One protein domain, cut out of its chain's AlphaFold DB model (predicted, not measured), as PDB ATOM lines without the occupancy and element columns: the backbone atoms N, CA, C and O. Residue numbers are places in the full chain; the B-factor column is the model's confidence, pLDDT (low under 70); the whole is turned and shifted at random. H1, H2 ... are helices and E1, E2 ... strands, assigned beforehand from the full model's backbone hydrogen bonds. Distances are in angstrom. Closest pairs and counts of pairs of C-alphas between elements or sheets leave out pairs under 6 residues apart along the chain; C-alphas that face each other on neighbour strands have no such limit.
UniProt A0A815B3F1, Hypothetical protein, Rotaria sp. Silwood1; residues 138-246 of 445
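What this domain is: This is residues 138 to 246 of the 445 residues of the protein "Hypothetical protein" of Rotaria sp. Silwood1 (UniProt A0A815B3F1). Two long helices, H2 and H3, cover one face of a small parallel sheet, E1, E4 and E5, in two layers, with the helices running along the strands. The little hairpin of E2 and E3 lies beyond one end, and its residues 177 to 182 stick out. The 109 printed residues hold, in order, H1 E1 H2 E2 E3 E4 H3 E5, of mixed class. The whole is compact, radius of gyration of the C-alphas 14.9 A, spanning 45 by 30 by 21 A.

How they stand to each other: H1, residues 138 to 143, only grazes the sheet of E1, residues 146 to 152, E4, residues 198 to 205, and E5, residues 239 to 245. Parallel neighbours E1 and E4 have N 149 and O 200 2.8 A apart; parallel E4 and E5 have N 242 and O 201 2.7 A apart. H2, residues 153 to 172, is over E1 and E4, height 10.3 A; the closest C-alphas of H2 and E4 are Gly 153 and Thr 205, 4.9 A. H3, residues 209 to 231, is on the same face, over E5 and only just E4, with 3 C-alphas, height 9.8 A. H2 and H3 only just touch, with 3 pairs of C-alphas within 8 A, closest Met 167 and Phe 221, 7.0 A, at a shallow tilt of 30 degrees, the same way. E4, H3 and E5 form a strand-helix-strand unit, parallel neighbours joined through a helix, with a right-handed crossover. E2, residues 174 to 176, and E3, residues 183 to 185, form an antiparallel hairpin, N 175 and O 184 2.8 A apart. O i to N i+4 pairs within hydrogen-bond range number 0 of 2 in H1, with 2 of 3 at i+3, 12 of 16 in H2 and 17 of 19 in H3.

Where its parts are: H1 begins at C-alpha 138 (11.551, -83.125, -59.270). From first to last C-alpha H2 measures 30.3 A, H3 34.5 A and E4 22.8 A. E5 ends at C-alpha 245 (20.149, -82.433, -81.419).

The domain as a whole: The printed part has no cut; the long link is E3 to E4. Mean pLDDT of the printed part is 73.4, with 41 residues under 70, among them 181 to 194.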
ATOM      1  N   ALA A 138      10.155 -82.755 -59.077       81.81
ATOM      2  CA  ALA A 138      11.551 -83.125 -59.270       81.81
ATOM      3  C   ALA A 138      12.304 -83.321 -57.934       81.81
ATOM      4  O   ALA A 138      13.329 -83.993 -57.894       81.81
ATOM      5  N   ARG A 139      11.756 -82.833 -56.812       79.06
ATOM      6  CA  ARG A 139      12.334 -83.015 -55.472       79.06
ATOM      7  C   ARG A 139      12.458 -84.485 -55.043       79.06
ATOM      8  O   ARG A 139      13.387 -84.822 -54.318       79.06
ATOM      9  N   TYR A 140      11.563 -85.354 -55.518       84.38
ATOM     10  CA  TYR A 140      11.525 -86.779 -55.157       84.38
ATOM     11  C   TYR A 140      12.541 -87.641 -55.924       84.38
ATOM     12  O   TYR A 140      12.621 -88.847 -55.709       84.38
ATOM     13  N   ILE A 141      13.339 -87.054 -56.824       86.69
ATOM     14  CA  ILE A 141      14.341 -87.785 -57.626       86.69
ATOM     15  C   ILE A 141      15.340 -88.535 -56.742       86.69
ATOM     16  O   ILE A 141      15.771 -89.634 -57.080       86.69
ATOM     17  N   PHE A 142      15.674 -87.960 -55.592       83.12
ATOM     18  CA  PHE A 142      16.601 -88.546 -54.636       83.12
ATOM     19  C   PHE A 142      16.031 -89.750 -53.859       83.12
ATOM     20  O   PHE A 142      16.804 -90.542 -53.315       83.12
ATOM     21  N   ASP A 143      14.706 -89.924 -53.853       86.00
ATOM     22  CA  ASP A 143      14.016 -91.042 -53.194       86.00
ATOM     23  C   ASP A 143      13.883 -92.272 -54.111       86.00
ATOM     24  O   ASP A 143      13.570 -93.376 -53.661       86.00
ATOM     25  N   CYS A 144      14.136 -92.105 -55.408       87.19
ATOM     26  CA  CYS A 144      14.060 -93.167 -56.406       87.19
ATOM     27  C   CYS A 144      15.360 -93.970 -56.480       87.19
ATOM     28  O   CYS A 144      16.430 -93.425 -56.254       87.19
ATOM     29  N   LYS A 145      15.295 -95.245 -56.897       88.81
ATOM     30  CA  LYS A 145      16.495 -96.070 -57.150       88.81
ATOM     31  C   LYS A 145      17.161 -95.777 -58.491       88.81
ATOM     32  O   LYS A 145      18.384 -95.747 -58.597       88.81
ATOM     33  N   HIS A 146      16.351 -95.578 -59.518       90.00
ATOM     34  CA  HIS A 146      16.787 -95.276 -60.874       90.00
ATOM     35  C   HIS A 146      15.838 -94.229 -61.435       90.00
ATOM     36  O   HIS A 146      14.622 -94.387 -61.328       90.00
ATOM     37  N   VAL A 147      16.389 -93.151 -61.977       91.50
ATOM     38  CA  VAL A 147      15.624 -92.056 -62.566       91.50
ATOM     39  C   VAL A 147      16.036 -91.840 -64.014       91.50
ATOM     40  O   VAL A 147      17.221 -91.835 -64.330       91.50
ATOM     41  N   VAL A 148      15.047 -91.607 -64.874       93.19
ATOM     42  CA  VAL A 148      15.250 -91.145 -66.249       93.19
ATOM     43  C   VAL A 148      14.783 -89.691 -66.328       93.19
ATOM     44  O   VAL A 148      13.605 -89.398 -66.126       93.19
ATOM     45  N   LEU A 149      15.713 -88.773 -66.578       89.44
ATOM     46  CA  LEU A 149      15.473 -87.338 -66.712       89.44
ATOM     47  C   LEU A 149      15.373 -86.999 -68.197       89.44
ATOM     48  O   LEU A 149      16.354 -87.143 -68.915       89.44
ATOM     49  N   ILE A 150      14.211 -86.538 -68.664       91.25
ATOM     50  CA  ILE A 150      13.999 -86.189 -70.076       91.25
ATOM     51  C   ILE A 150      13.669 -84.705 -70.170       91.25
ATOM     52  O   ILE A 150      12.592 -84.277 -69.758       91.25
ATOM     53  N   GLY A 151      14.587 -83.910 -70.717       85.62
ATOM     54  CA  GLY A 151      14.397 -82.473 -70.905       85.62
ATOM     55  C   GLY A 151      14.381 -82.073 -72.377       85.62
ATOM     56  O   GLY A 151      15.080 -82.664 -73.198       85.62
ATOM     57  N   SER A 152      13.604 -81.036 -72.709       86.00
ATOM     58  CA  SER A 152      13.587 -80.438 -74.047       86.00
ATOM     59  C   SER A 152      13.776 -78.922 -73.998       86.00
ATOM     60  O   SER A 152      13.059 -78.233 -73.268       86.00
ATOM     61  N   GLY A 153      14.742 -78.388 -74.756       78.25
ATOM     62  CA  GLY A 153      15.069 -76.954 -74.764       78.25
ATOM     63  C   GLY A 153      15.268 -76.385 -73.349       78.25
ATOM     64  O   GLY A 153      16.032 -76.939 -72.563       78.25
ATOM     65  N   ILE A 154      14.538 -75.316 -72.992       79.75
ATOM     66  CA  ILE A 154      14.587 -74.705 -71.645       79.75
ATOM     67  C   ILE A 154      14.014 -75.586 -70.520       79.75
ATOM     68  O   ILE A 154      14.286 -75.354 -69.340       79.75
ATOM     69  N   GLY A 155      13.285 -76.651 -70.864       84.75
ATOM     70  CA  GLY A 155      12.810 -77.651 -69.904       84.75
ATOM     71  C   GLY A 155      13.935 -78.405 -69.184       84.75
ATOM     72  O   GLY A 155      13.656 -79.195 -68.291       84.75
ATOM     73  N   ILE A 156      15.198 -78.154 -69.541       85.06
ATOM     74  CA  ILE A 156      16.385 -78.699 -68.879       85.06
ATOM     75  C   ILE A 156      16.723 -78.013 -67.544       85.06
ATOM     76  O   ILE A 156      17.401 -78.586 -66.697       85.06
ATOM     77  N   THR A 157      16.234 -76.788 -67.335       86.94
ATOM     78  CA  THR A 157      16.547 -75.948 -66.165       86.94
ATOM     79  C   THR A 157      16.319 -76.587 -64.785       86.94
ATOM     80  O   THR A 157      17.211 -76.425 -63.951       86.94
ATOM     81  N   PRO A 158      15.231 -77.339 -64.500       89.25
ATOM     82  CA  PRO A 158      15.110 -78.059 -63.224       89.25
ATOM     83  C   PRO A 158      16.222 -79.086 -63.036       89.25
ATOM     84  O   PRO A 158      16.774 -79.217 -61.944       89.25
ATOM     85  N   TYR A 159      16.584 -79.787 -64.111       89.31
ATOM     86  CA  TYR A 159      17.606 -80.821 -64.068       89.31
ATOM     87  C   TYR A 159      19.004 -80.246 -63.880       89.31
ATOM     88  O   TYR A 159      19.835 -80.917 -63.283       89.31
ATOM     89  N   ALA A 160      19.256 -78.999 -64.284       85.56
ATOM     90  CA  ALA A 160      20.522 -78.339 -63.982       85.56
ATOM     91  C   ALA A 160      20.768 -78.215 -62.475       85.56
ATOM     92  O   ALA A 160      21.822 -78.626 -62.001       85.56
ATOM     93  N   SER A 161      19.775 -77.748 -61.712       89.25
ATOM     94  CA  SER A 161      19.872 -77.660 -60.248       89.25
ATOM     95  C   SER A 161      20.078 -79.035 -59.601       89.25
ATOM     96  O   SER A 161      20.909 -79.193 -58.706       89.25
ATOM     97  N   ILE A 162      19.373 -80.054 -60.102       89.94
ATOM     98  CA  ILE A 162      19.502 -81.441 -59.633       89.94
ATOM     99  C   ILE A 162      20.890 -82.003 -59.923       89.94
ATOM    100  O   ILE A 162      21.497 -82.593 -59.034       89.94
ATOM    101  N   LEU A 163      21.403 -81.808 -61.139       87.19
ATOM    102  CA  LEU A 163      22.737 -82.250 -61.524       87.19
ATOM    103  C   LEU A 163      23.794 -81.513 -60.701       87.19
ATOM    104  O   LEU A 163      24.608 -82.173 -60.075       87.19
ATOM    105  N   PHE A 164      23.753 -80.186 -60.576       85.06
ATOM    106  CA  PHE A 164      24.689 -79.474 -59.696       85.06
ATOM    107  C   PHE A 164      24.659 -80.007 -58.252       85.06
ATOM    108  O   PHE A 164      25.717 -80.215 -57.659       85.06
ATOM    109  N   SER A 165      23.475 -80.304 -57.701       87.62
ATOM    110  CA  SER A 165      23.347 -80.880 -56.354       87.62
ATOM    111  C   SER A 165      23.927 -82.297 -56.284       87.62
ATOM    112  O   SER A 165      24.683 -82.615 -55.367       87.62
ATOM    113  N   LEU A 166      23.672 -83.142 -57.291       85.50
ATOM    114  CA  LEU A 166      24.314 -84.455 -57.415       85.50
ATOM    115  C   LEU A 166      25.842 -84.334 -57.451       85.50
ATOM    116  O   LEU A 166      26.521 -85.127 -56.805       85.50
ATOM    117  N   MET A 167      26.377 -83.324 -58.140       79.81
ATOM    118  CA  MET A 167      27.815 -83.084 -58.271       79.81
ATOM    119  C   MET A 167      28.424 -82.669 -56.949       79.81
ATOM    120  O   MET A 167      29.460 -83.185 -56.548       79.81
ATOM    121  N   ALA A 168      27.769 -81.731 -56.263       81.31
ATOM    122  CA  ALA A 168      28.200 -81.251 -54.965       81.31
ATOM    123  C   ALA A 168      28.281 -82.419 -53.980       81.31
ATOM    124  O   ALA A 168      29.312 -82.613 -53.337       81.31
ATOM    125  N   ARG A 169      27.246 -83.265 -53.938       80.19
ATOM    126  CA  ARG A 169      27.234 -84.459 -53.086       80.19
ATOM    127  C   ARG A 169      28.264 -85.497 -53.525       80.19
ATOM    128  O   ARG A 169      28.930 -86.074 -52.674       80.19
ATOM    129  N   PHE A 170      28.459 -85.701 -54.826       76.00
ATOM    130  CA  PHE A 170      29.505 -86.581 -55.348       76.00
ATOM    131  C   PHE A 170      30.904 -86.118 -54.919       76.00
ATOM    132  O   PHE A 170      31.705 -86.909 -54.428       76.00
ATOM    133  N   ARG A 171      31.172 -84.813 -54.989       76.69
ATOM    134  CA  ARG A 171      32.433 -84.207 -54.552       76.69
ATOM    135  C   ARG A 171      32.682 -84.331 -53.055       76.69
ATOM    136  O   ARG A 171      33.841 -84.370 -52.663       76.69
ATOM    137  N   THR A 172      31.650 -84.451 -52.216       73.94
ATOM    138  CA  THR A 172      31.864 -84.728 -50.779       73.94
ATOM    139  C   THR A 172      32.526 -86.085 -50.517       73.94
ATOM    140  O   THR A 172      33.144 -86.262 -49.473       73.94
ATOM    141  N   LEU A 173      32.474 -87.016 -51.480       66.94
ATOM    142  CA  LEU A 173      33.157 -88.318 -51.414       66.94
ATOM    143  C   LEU A 173      34.647 -88.226 -51.794       66.94
ATOM    144  O   LEU A 173      35.404 -89.190 -51.639       66.94
ATOM    145  N   ARG A 174      35.084 -87.075 -52.319       71.06
ATOM    146  CA  ARG A 174      36.453 -86.829 -52.769       71.06
ATOM    147  C   ARG A 174      37.313 -86.350 -51.606       71.06
ATOM    148  O   ARG A 174      37.022 -85.342 -50.972       71.06
ATOM    149  N   THR A 175      38.438 -87.019 -51.385       65.81
ATOM    150  CA  THR A 175      39.495 -86.566 -50.475       65.81
ATOM    151  C   THR A 175      40.707 -86.148 -51.300       65.81
ATOM    152  O   THR A 175      41.242 -86.933 -52.078       65.81
ATOM    153  N   VAL A 176      41.139 -84.896 -51.160       68.44
ATOM    154  CA  VAL A 176      42.344 -84.393 -51.833       68.44
ATOM    155  C   VAL A 176      43.509 -84.452 -50.853       68.44
ATOM    156  O   VAL A 176      43.467 -83.827 -49.792       68.44
ATOM    157  N   CYS A 177      44.548 -85.207 -51.204       58.91
ATOM    158  CA  CYS A 177      45.792 -85.245 -50.450       58.91
ATOM    159  C   CYS A 177      46.465 -83.871 -50.518       58.91
ATOM    160  O   CYS A 177      46.769 -83.367 -51.601       58.91
ATOM    161  N   LYS A 178      46.714 -83.262 -49.356       66.56
ATOM    162  CA  LYS A 178      47.313 -81.923 -49.270       66.56
ATOM    163  C   LYS A 178      48.774 -81.885 -49.732       66.56
ATOM    164  O   LYS A 178      49.219 -80.830 -50.167       66.56
ATOM    165  N   ASP A 179      49.477 -83.015 -49.688       67.19
ATOM    166  CA  ASP A 179      50.923 -83.066 -49.930       67.19
ATOM    167  C   ASP A 179      51.290 -83.314 -51.398       67.19
ATOM    168  O   ASP A 179      52.263 -82.753 -51.894       67.19
ATOM    169  N   CYS A 180      50.511 -84.123 -52.122       71.75
ATOM    170  CA  CYS A 180      50.787 -84.445 -53.529       71.75
ATOM    171  C   CYS A 180      49.705 -83.965 -54.503       71.75
ATOM    172  O   CYS A 180      49.791 -84.261 -55.691       71.75
ATOM    173  N   GLN A 181      48.664 -83.281 -54.009       64.19
ATOM    174  CA  GLN A 181      47.433 -82.957 -54.750       64.19
ATOM    175  C   GLN A 181      46.715 -84.176 -55.360       64.19
ATOM    176  O   GLN A 181      45.751 -84.025 -56.109       64.19
ATOM    177  N   GLY A 182      47.146 -85.392 -55.010       61.12
ATOM    178  CA  GLY A 182      46.518 -86.632 -55.430       61.12
ATOM    179  C   GLY A 182      45.090 -86.720 -54.910       61.12
ATOM    180  O   GLY A 182      44.798 -86.356 -53.769       61.12
ATOM    181  N   VAL A 183      44.192 -87.198 -55.761       63.25
ATOM    182  CA  VAL A 183      42.776 -87.344 -55.443       63.25
ATOM    183  C   VAL A 183      42.507 -88.792 -55.081       63.25
ATOM    184  O   VAL A 183      42.787 -89.693 -55.863       63.25
ATOM    185  N   THR A 184      41.947 -89.014 -53.900       60.47
ATOM    186  CA  THR A 184      41.530 -90.335 -53.425       60.47
ATOM    187  C   THR A 184      40.077 -90.277 -52.999       60.47
ATOM    188  O   THR A 184      39.666 -89.362 -52.291       60.47
ATOM    189  N   TYR A 185      39.285 -91.256 -53.408       64.50
ATOM    190  CA  TYR A 185      37.878 -91.341 -53.035       64.50
ATOM    191  C   TYR A 185      37.726 -92.324 -51.869       64.50
ATOM    192  O   TYR A 185      38.239 -93.444 -51.919       64.50
ATOM    193  N   HIS A 186      37.066 -91.901 -50.788       57.97
ATOM    194  CA  HIS A 186      36.854 -92.727 -49.595       57.97
ATOM    195  C   HIS A 186      35.366 -93.038 -49.416       57.97
ATOM    196  O   HIS A 186      34.519 -92.178 -49.624       57.97
ATOM    197  N   GLY A 187      35.063 -94.258 -48.962       54.19
ATOM    198  CA  GLY A 187      33.726 -94.638 -48.498       54.19
ATOM    199  C   GLY A 187      33.003 -95.632 -49.407       54.19
ATOM    200  O   GLY A 187      32.749 -95.374 -50.576       54.19
ATOM    201  N   LYS A 188      32.649 -96.780 -48.818       47.00
ATOM    202  CA  LYS A 188      31.948 -97.931 -49.418       47.00
ATOM    203  C   LYS A 188      30.444 -97.719 -49.651       47.00
ATOM    204  O   LYS A 188      29.743 -98.678 -49.957       47.00
ATOM    205  N   HIS A 189      29.924 -96.508 -49.495       48.84
ATOM    206  CA  HIS A 189      28.511 -96.230 -49.707       48.84
ATOM    207  C   HIS A 189      28.357 -94.933 -50.492       48.84
ATOM    208  O   HIS A 189      28.635 -93.846 -49.990       48.84
ATOM    209  N   ARG A 190      27.903 -95.076 -51.744       54.03
ATOM    210  CA  ARG A 190      27.288 -94.001 -52.529       54.03
ATOM    211  C   ARG A 190      26.408 -93.165 -51.605       54.03
ATOM    212  O   ARG A 190      25.493 -93.736 -51.025       54.03
ATOM    213  N   LEU A 191      26.696 -91.862 -51.508       53.81
ATOM    214  CA  LEU A 191      25.799 -90.819 -50.993       53.81
ATOM    215  C   LEU A 191      24.994 -91.302 -49.773       53.81
ATOM    216  O   LEU A 191      23.873 -91.765 -49.957       53.81
ATOM    217  N   GLU A 192      25.558 -91.215 -48.563       44.91
ATOM    218  CA  GLU A 192      25.113 -91.880 -47.315       44.91
ATOM    219  C   GLU A 192      23.643 -91.687 -46.859       44.91
ATOM    220  O   GLU A 192      23.307 -92.047 -45.739       44.91
ATOM    221  N   ASN A 193      22.720 -91.199 -47.692       46.00
ATOM    222  CA  ASN A 193      21.294 -91.160 -47.384       46.00
ATOM    223  C   ASN A 193      20.304 -91.477 -48.518       46.00
ATOM    224  O   ASN A 193      19.105 -91.405 -48.247       46.00
ATOM    225  N   HIS A 194      20.685 -91.795 -49.763       56.75
ATOM    226  CA  HIS A 194      19.694 -91.792 -50.857       56.75
ATOM    227  C   HIS A 194      19.629 -93.070 -51.693       56.75
ATOM    228  O   HIS A 194      20.633 -93.623 -52.129       56.75
ATOM    229  N   HIS A 195      18.392 -93.509 -51.935       71.69
ATOM    230  CA  HIS A 195      18.028 -94.690 -52.711       71.69
ATOM    231  C   HIS A 195      18.581 -94.646 -54.146       71.69
ATOM    232  O   HIS A 195      18.705 -95.704 -54.764       71.69
ATOM    233  N   LEU A 196      18.948 -93.459 -54.648       81.94
ATOM    234  CA  LEU A 196      19.368 -93.193 -56.023       81.94
ATOM    235  C   LEU A 196      20.711 -93.823 -56.391       81.94
ATOM    236  O   LEU A 196      21.781 -93.426 -55.939       81.94
ATOM    237  N   GLN A 197      20.631 -94.803 -57.285       81.50
ATOM    238  CA  GLN A 197      21.743 -95.601 -57.788       81.50
ATOM    239  C   GLN A 197      22.043 -95.347 -59.269       81.50
ATOM    240  O   GLN A 197      23.141 -95.670 -59.730       81.50
ATOM    241  N   LYS A 198      21.090 -94.829 -60.043       86.06
ATOM    242  CA  LYS A 198      21.275 -94.612 -61.478       86.06
ATOM    243  C   LYS A 198      20.451 -93.432 -61.972       86.06
ATOM    244  O   LYS A 198      19.300 -93.265 -61.569       86.06
ATOM    245  N   VAL A 199      21.039 -92.647 -62.861       89.44
ATOM    246  CA  VAL A 199      20.414 -91.529 -63.556       89.44
ATOM    247  C   VAL A 199      20.710 -91.670 -65.046       89.44
ATOM    248  O   VAL A 199      21.875 -91.684 -65.432       89.44
ATOM    249  N   ASP A 200      19.665 -91.741 -65.865       86.31
ATOM    250  CA  ASP A 200      19.775 -91.573 -67.315       86.31
ATOM    251  C   ASP A 200      19.269 -90.180 -67.665       86.31
ATOM    252  O   ASP A 200      18.101 -89.853 -67.451       86.31
ATOM    253  N   PHE A 201      20.152 -89.335 -68.170       85.31
ATOM    254  CA  PHE A 201      19.855 -87.963 -68.525       85.31
ATOM    255  C   PHE A 201      19.748 -87.830 -70.040       85.31
ATOM    256  O   PHE A 201      20.726 -87.982 -70.762       85.31
ATOM    257  N   ILE A 202      18.548 -87.538 -70.528       84.69
ATOM    258  CA  ILE A 202      18.215 -87.400 -71.941       84.69
ATOM    259  C   ILE A 202      17.842 -85.947 -72.208       84.69
ATOM    260  O   ILE A 202      16.838 -85.443 -71.702       84.69
ATOM    261  N   TRP A 203      18.619 -85.273 -73.050       79.50
ATOM    262  CA  TRP A 203      18.344 -83.895 -73.434       79.50
ATOM    263  C   TRP A 203      18.115 -83.771 -74.932       79.50
ATOM    264  O   TRP A 203      18.985 -84.093 -75.734       79.50
ATOM    265  N   VAL A 204      16.940 -83.266 -75.303       82.88
ATOM    266  CA  VAL A 204      16.555 -83.005 -76.688       82.88
ATOM    267  C   VAL A 204      16.545 -81.495 -76.940       82.88
ATOM    268  O   VAL A 204      15.790 -80.759 -76.312       82.88
ATOM    269  N   THR A 205      17.358 -80.981 -77.859       69.88
ATOM    270  CA  THR A 205      17.346 -79.542 -78.180       69.88
ATOM    271  C   THR A 205      17.574 -79.277 -79.660       69.88
ATOM    272  O   THR A 205      18.284 -80.009 -80.340       69.88
ATOM    273  N   ASN A 206      16.962 -78.213 -80.177       69.19
ATOM    274  CA  ASN A 206      17.164 -77.748 -81.548       69.19
ATOM    275  C   ASN A 206      18.211 -76.627 -81.665       69.19
ATOM    276  O   ASN A 206      18.579 -76.273 -82.782       69.19
ATOM    277  N   ASP A 207      18.677 -76.092 -80.535       61.19
ATOM    278  CA  ASP A 207      19.653 -75.007 -80.435       61.19
ATOM    279  C   ASP A 207      20.645 -75.307 -79.299       61.19
ATOM    280  O   ASP A 207      20.248 -75.475 -78.140       61.19
ATOM    281  N   ILE A 208      21.927 -75.411 -79.656       54.88
ATOM    282  CA  ILE A 208      23.047 -75.658 -78.734       54.88
ATOM    283  C   ILE A 208      23.515 -74.353 -78.079       54.88
ATOM    284  O   ILE A 208      23.861 -74.357 -76.897       54.88
ATOM    285  N   LYS A 209      23.470 -73.232 -78.816       51.22
ATOM    286  CA  LYS A 209      24.104 -71.962 -78.426       51.22
ATOM    287  C   LYS A 209      23.532 -71.398 -77.127       51.22
ATOM    288  O   LYS A 209      24.241 -70.818 -76.317       51.22
ATOM    289  N   SER A 210      22.235 -71.595 -76.894       50.62
ATOM    290  CA  SER A 210      21.546 -71.071 -75.709       50.62
ATOM    291  C   SER A 210      21.990 -71.711 -74.374       50.62
ATOM    292  O   SER A 210      21.522 -71.278 -73.318       50.62
ATOM    293  N   TRP A 211      22.848 -72.744 -74.386       62.25
ATOM    294  CA  TRP A 211      23.078 -73.618 -73.225       62.25
ATOM    295  C   TRP A 211      24.533 -74.087 -73.040       62.25
ATOM    296  O   TRP A 211      24.769 -75.087 -72.362       62.25
ATOM    297  N   GLU A 212      25.520 -73.375 -73.584       57.53
ATOM    298  CA  GLU A 212      26.951 -73.721 -73.446       57.53
ATOM    299  C   GLU A 212      27.398 -73.890 -71.988       57.53
ATOM    300  O   GLU A 212      28.101 -74.840 -71.643       57.53
ATOM    301  N   TRP A 213      26.917 -73.017 -71.099       62.44
ATOM    302  CA  TRP A 213      27.196 -73.100 -69.662       62.44
ATOM    303  C   TRP A 213      26.780 -74.452 -69.059       62.44
ATOM    304  O   TRP A 213      27.409 -74.929 -68.115       62.44
ATOM    305  N   PHE A 214      25.725 -75.070 -69.596       64.94
ATOM    306  CA  PHE A 214      25.196 -76.341 -69.122       64.94
ATOM    307  C   PHE A 214      25.945 -77.527 -69.742       64.94
ATOM    308  O   PHE A 214      26.183 -78.515 -69.058       64.94
ATOM    309  N   LEU A 215      26.412 -77.407 -70.990       63.69
ATOM    310  CA  LEU A 215      27.324 -78.391 -71.588       63.69
ATOM    311  C   LEU A 215      28.644 -78.490 -70.813       63.69
ATOM    312  O   LEU A 215      29.127 -79.597 -70.585       63.69
ATOM    313  N   ASN A 216      29.179 -77.364 -70.332       60.94
ATOM    314  CA  ASN A 216      30.376 -77.358 -69.486       60.94
ATOM    315  C   ASN A 216      30.159 -78.113 -68.168       60.94
ATOM    316  O   ASN A 216      31.035 -78.863 -67.742       60.94
ATOM    317  N   LEU A 217      28.981 -77.964 -67.547       67.00
ATOM    318  CA  LEU A 217      28.608 -78.753 -66.370       67.00
ATOM    319  C   LEU A 217      28.594 -80.253 -66.689       67.00
ATOM    320  O   LEU A 217      29.171 -81.039 -65.940       67.00
ATOM    321  N   LEU A 218      27.939 -80.648 -67.785       70.31
ATOM    322  CA  LEU A 218      27.859 -82.051 -68.194       70.31
ATOM    323  C   LEU A 218      29.255 -82.632 -68.439       70.31
ATOM    324  O   LEU A 218      29.566 -83.693 -67.908       70.31
ATOM    325  N   HIS A 219      30.114 -81.909 -69.156       67.00
ATOM    326  CA  HIS A 219      31.488 -82.336 -69.406       67.00
ATOM    327  C   HIS A 219      32.288 -82.498 -68.107       67.00
ATOM    328  O   HIS A 219      32.943 -83.522 -67.909       67.00
ATOM    329  N   GLN A 220      32.203 -81.528 -67.194       65.06
ATOM    330  CA  GLN A 220      32.896 -81.599 -65.908       65.06
ATOM    331  C   GLN A 220      32.444 -82.816 -65.087       65.06
ATOM    332  O   GLN A 220      33.262 -83.480 -64.453       65.06
ATOM    333  N   PHE A 221      31.154 -83.144 -65.145       73.19
ATOM    334  CA  PHE A 221      30.603 -84.356 -64.549       73.19
ATOM    335  C   PHE A 221      31.171 -85.642 -65.144       73.19
ATOM    336  O   PHE A 221      31.474 -86.571 -64.397       73.19
ATOM    337  N   GLU A 222      31.281 -85.718 -66.473       71.06
ATOM    338  CA  GLU A 222      31.842 -86.889 -67.150       71.06
ATOM    339  C   GLU A 222      33.288 -87.127 -66.723       71.06
ATOM    340  O   GLU A 222      33.616 -88.241 -66.322       71.06
ATOM    341  N   VAL A 223      34.108 -86.072 -66.720       71.62
ATOM    342  CA  VAL A 223      35.518 -86.141 -66.311       71.62
ATOM    343  C   VAL A 223      35.653 -86.596 -64.858       71.62
ATOM    344  O   VAL A 223      36.366 -87.558 -64.582       71.62
ATOM    345  N   GLU A 224      34.942 -85.959 -63.921       75.00
ATOM    346  CA  GLU A 224      35.037 -86.308 -62.494       75.00
ATOM    347  C   GLU A 224      34.547 -87.739 -62.209       75.00
ATOM    348  O   GLU A 224      35.105 -88.436 -61.357       75.00
ATOM    349  N   GLN A 225      33.523 -88.206 -62.928       75.06
ATOM    350  CA  GLN A 225      33.037 -89.579 -62.815       75.06
ATOM    351  C   GLN A 225      34.037 -90.591 -63.398       75.06
ATOM    352  O   GLN A 225      34.238 -91.646 -62.796       75.06
ATOM    353  N   ASP A 226      34.680 -90.293 -64.527       72.94
ATOM    354  CA  ASP A 226      35.690 -91.173 -65.125       72.94
ATOM    355  C   ASP A 226      36.937 -91.292 -64.228       72.94
ATOM    356  O   ASP A 226      37.445 -92.397 -64.017       72.94
ATOM    357  N   GLU A 227      37.379 -90.189 -63.613       75.94
ATOM    358  CA  GLU A 227      38.455 -90.187 -62.608       75.94
ATOM    359  C   GLU A 227      38.121 -91.068 -61.392       75.94
ATOM    360  O   GLU A 227      38.971 -91.813 -60.888       75.94
ATOM    361  N   TYR A 228      36.873 -91.008 -60.922       72.44
ATOM    362  CA  TYR A 228      36.383 -91.862 -59.841       72.44
ATOM    363  C   TYR A 228      36.394 -93.341 -60.235       72.44
ATOM    364  O   TYR A 228      36.935 -94.171 -59.507       72.44
ATOM    365  N   LEU A 229      35.856 -93.683 -61.409       69.75
ATOM    366  CA  LEU A 229      35.802 -95.067 -61.891       69.75
ATOM    367  C   LEU A 229      37.203 -95.656 -62.131       69.75
ATOM    368  O   LEU A 229      37.421 -96.841 -61.877       69.75
ATOM    369  N   ALA A 230      38.174 -94.837 -62.545       73.62
ATOM    370  CA  ALA A 230      39.570 -95.258 -62.674       73.62
ATOM    371  C   ALA A 230      40.179 -95.701 -61.328       73.62
ATOM    372  O   ALA A 230      40.984 -96.637 -61.286       73.62
ATOM    373  N   SER A 231      39.759 -95.062 -60.233       71.25
ATOM    374  CA  SER A 231      40.188 -95.373 -58.862       71.25
ATOM    375  C   SER A 231      39.361 -96.492 -58.208       71.25
ATOM    376  O   SER A 231      39.826 -97.136 -57.265       71.25
ATOM    377  N   ASN A 232      38.160 -96.772 -58.728       70.56
ATOM    378  CA  ASN A 232      37.162 -97.666 -58.137       70.56
ATOM    379  C   ASN A 232      36.615 -98.659 -59.184       70.56
ATOM    380  O   ASN A 232      35.475 -98.549 -59.629       70.56
ATOM    381  N   ARG A 233      37.421 -99.664 -59.562       68.62
ATOM    382  CA  ARG A 233      37.131-100.584 -60.690       68.62
ATOM    383  C   ARG A 233      35.860-101.438 -60.568       68.62
ATOM    384  O   ARG A 233      35.367-101.904 -61.591       68.62
ATOM    385  N   ASP A 234      35.353-101.660 -59.356       73.00
ATOM    386  CA  ASP A 234      34.137-102.455 -59.119       73.00
ATOM    387  C   ASP A 234      32.844-101.620 -59.212       73.00
ATOM    388  O   ASP A 234      31.738-102.167 -59.230       73.00
ATOM    389  N   GLU A 235      32.964-100.291 -59.277       73.38
ATOM    390  CA  GLU A 235      31.834 -99.372 -59.383       73.38
ATOM    391  C   GLU A 235      31.392 -99.181 -60.837       73.38
ATOM    392  O   GLU A 235      32.151 -99.350 -61.794       73.38
ATOM    393  N   ARG A 236      30.121 -98.814 -61.015       72.50
ATOM    394  CA  ARG A 236      29.535 -98.536 -62.333       72.50
ATOM    395  C   ARG A 236      29.159 -97.070 -62.462       72.50
ATOM    396  O   ARG A 236      28.760 -96.438 -61.480       72.50
ATOM    397  N   ARG A 237      29.182 -96.580 -63.706       76.06
ATOM    398  CA  ARG A 237      28.692 -95.249 -64.088       76.06
ATOM    399  C   ARG A 237      27.273 -95.034 -63.551       76.06
ATOM    400  O   ARG A 237      26.362 -95.814 -63.849       76.06
ATOM    401  N   PHE A 238      27.097 -94.009 -62.722       79.62
ATOM    402  CA  PHE A 238      25.820 -93.687 -62.085       79.62
ATOM    403  C   PHE A 238      25.016 -92.663 -62.890       79.62
ATOM    404  O   PHE A 238      23.798 -92.651 -62.751       79.62
ATOM    405  N   LEU A 239      25.667 -91.843 -63.721       82.69
ATOM    406  CA  LEU A 239      25.028 -90.869 -64.606       82.69
ATOM    407  C   LEU A 239      25.392 -91.162 -66.066       82.69
ATOM    408  O   LEU A 239      26.559 -91.020 -66.446       82.69
ATOM    409  N   ASP A 240      24.393 -91.527 -66.868       77.81
ATOM    410  CA  ASP A 240      24.507 -91.634 -68.327       77.81
ATOM    411  C   ASP A 240      23.888 -90.397 -68.977       77.81
ATOM    412  O   ASP A 240      22.814 -89.949 -68.578       77.81
ATOM    413  N   ILE A 241      24.579 -89.819 -69.959       75.81
ATOM    414  CA  ILE A 241      24.194 -88.566 -70.617       75.81
ATOM    415  C   ILE A 241      23.928 -88.869 -72.092       75.81
ATOM    416  O   ILE A 241      24.794 -89.362 -72.809       75.81
ATOM    417  N   HIS A 242      22.725 -88.544 -72.558       74.06
ATOM    418  CA  HIS A 242      22.281 -88.729 -73.932       74.06
ATOM    419  C   HIS A 242      21.801 -87.394 -74.501       74.06
ATOM    420  O   HIS A 242      20.767 -86.858 -74.096       74.06
ATOM    421  N   LEU A 243      22.547 -86.857 -75.464       63.59
ATOM    422  CA  LEU A 243      22.242 -85.584 -76.110       63.59
ATOM    423  C   LEU A 243      21.651 -85.820 -77.503       63.59
ATOM    424  O   LEU A 243      22.246 -86.490 -78.346       63.59
ATOM    425  N   TYR A 244      20.479 -85.245 -77.754       65.88
ATOM    426  CA  TYR A 244      19.738 -85.351 -79.005       65.88
ATOM    427  C   TYR A 244      19.544 -83.967 -79.613       65.88
ATOM    428  O   TYR A 244      18.744 -83.159 -79.142       65.88
ATOM    429  N   PHE A 245      20.253 -83.702 -80.707       62.41
ATOM    430  CA  PHE A 245      20.149 -82.433 -81.419       62.41
ATOM    431  C   PHE A 245      19.182 -82.545 -82.595       62.41
ATOM    432  O   PHE A 245      19.476 -83.229 -83.573       62.41
ATOM    433  N   THR A 246      18.037 -81.867 -82.498       67.12
ATOM    434  CA  THR A 246      16.958 -81.896 -83.505       67.12
ATOM    435  C   THR A 246      16.986 -80.702 -84.464       67.12
ATOM    436  O   THR A 246      16.130 -80.589 -85.341       67.12
TER     437      THR A 246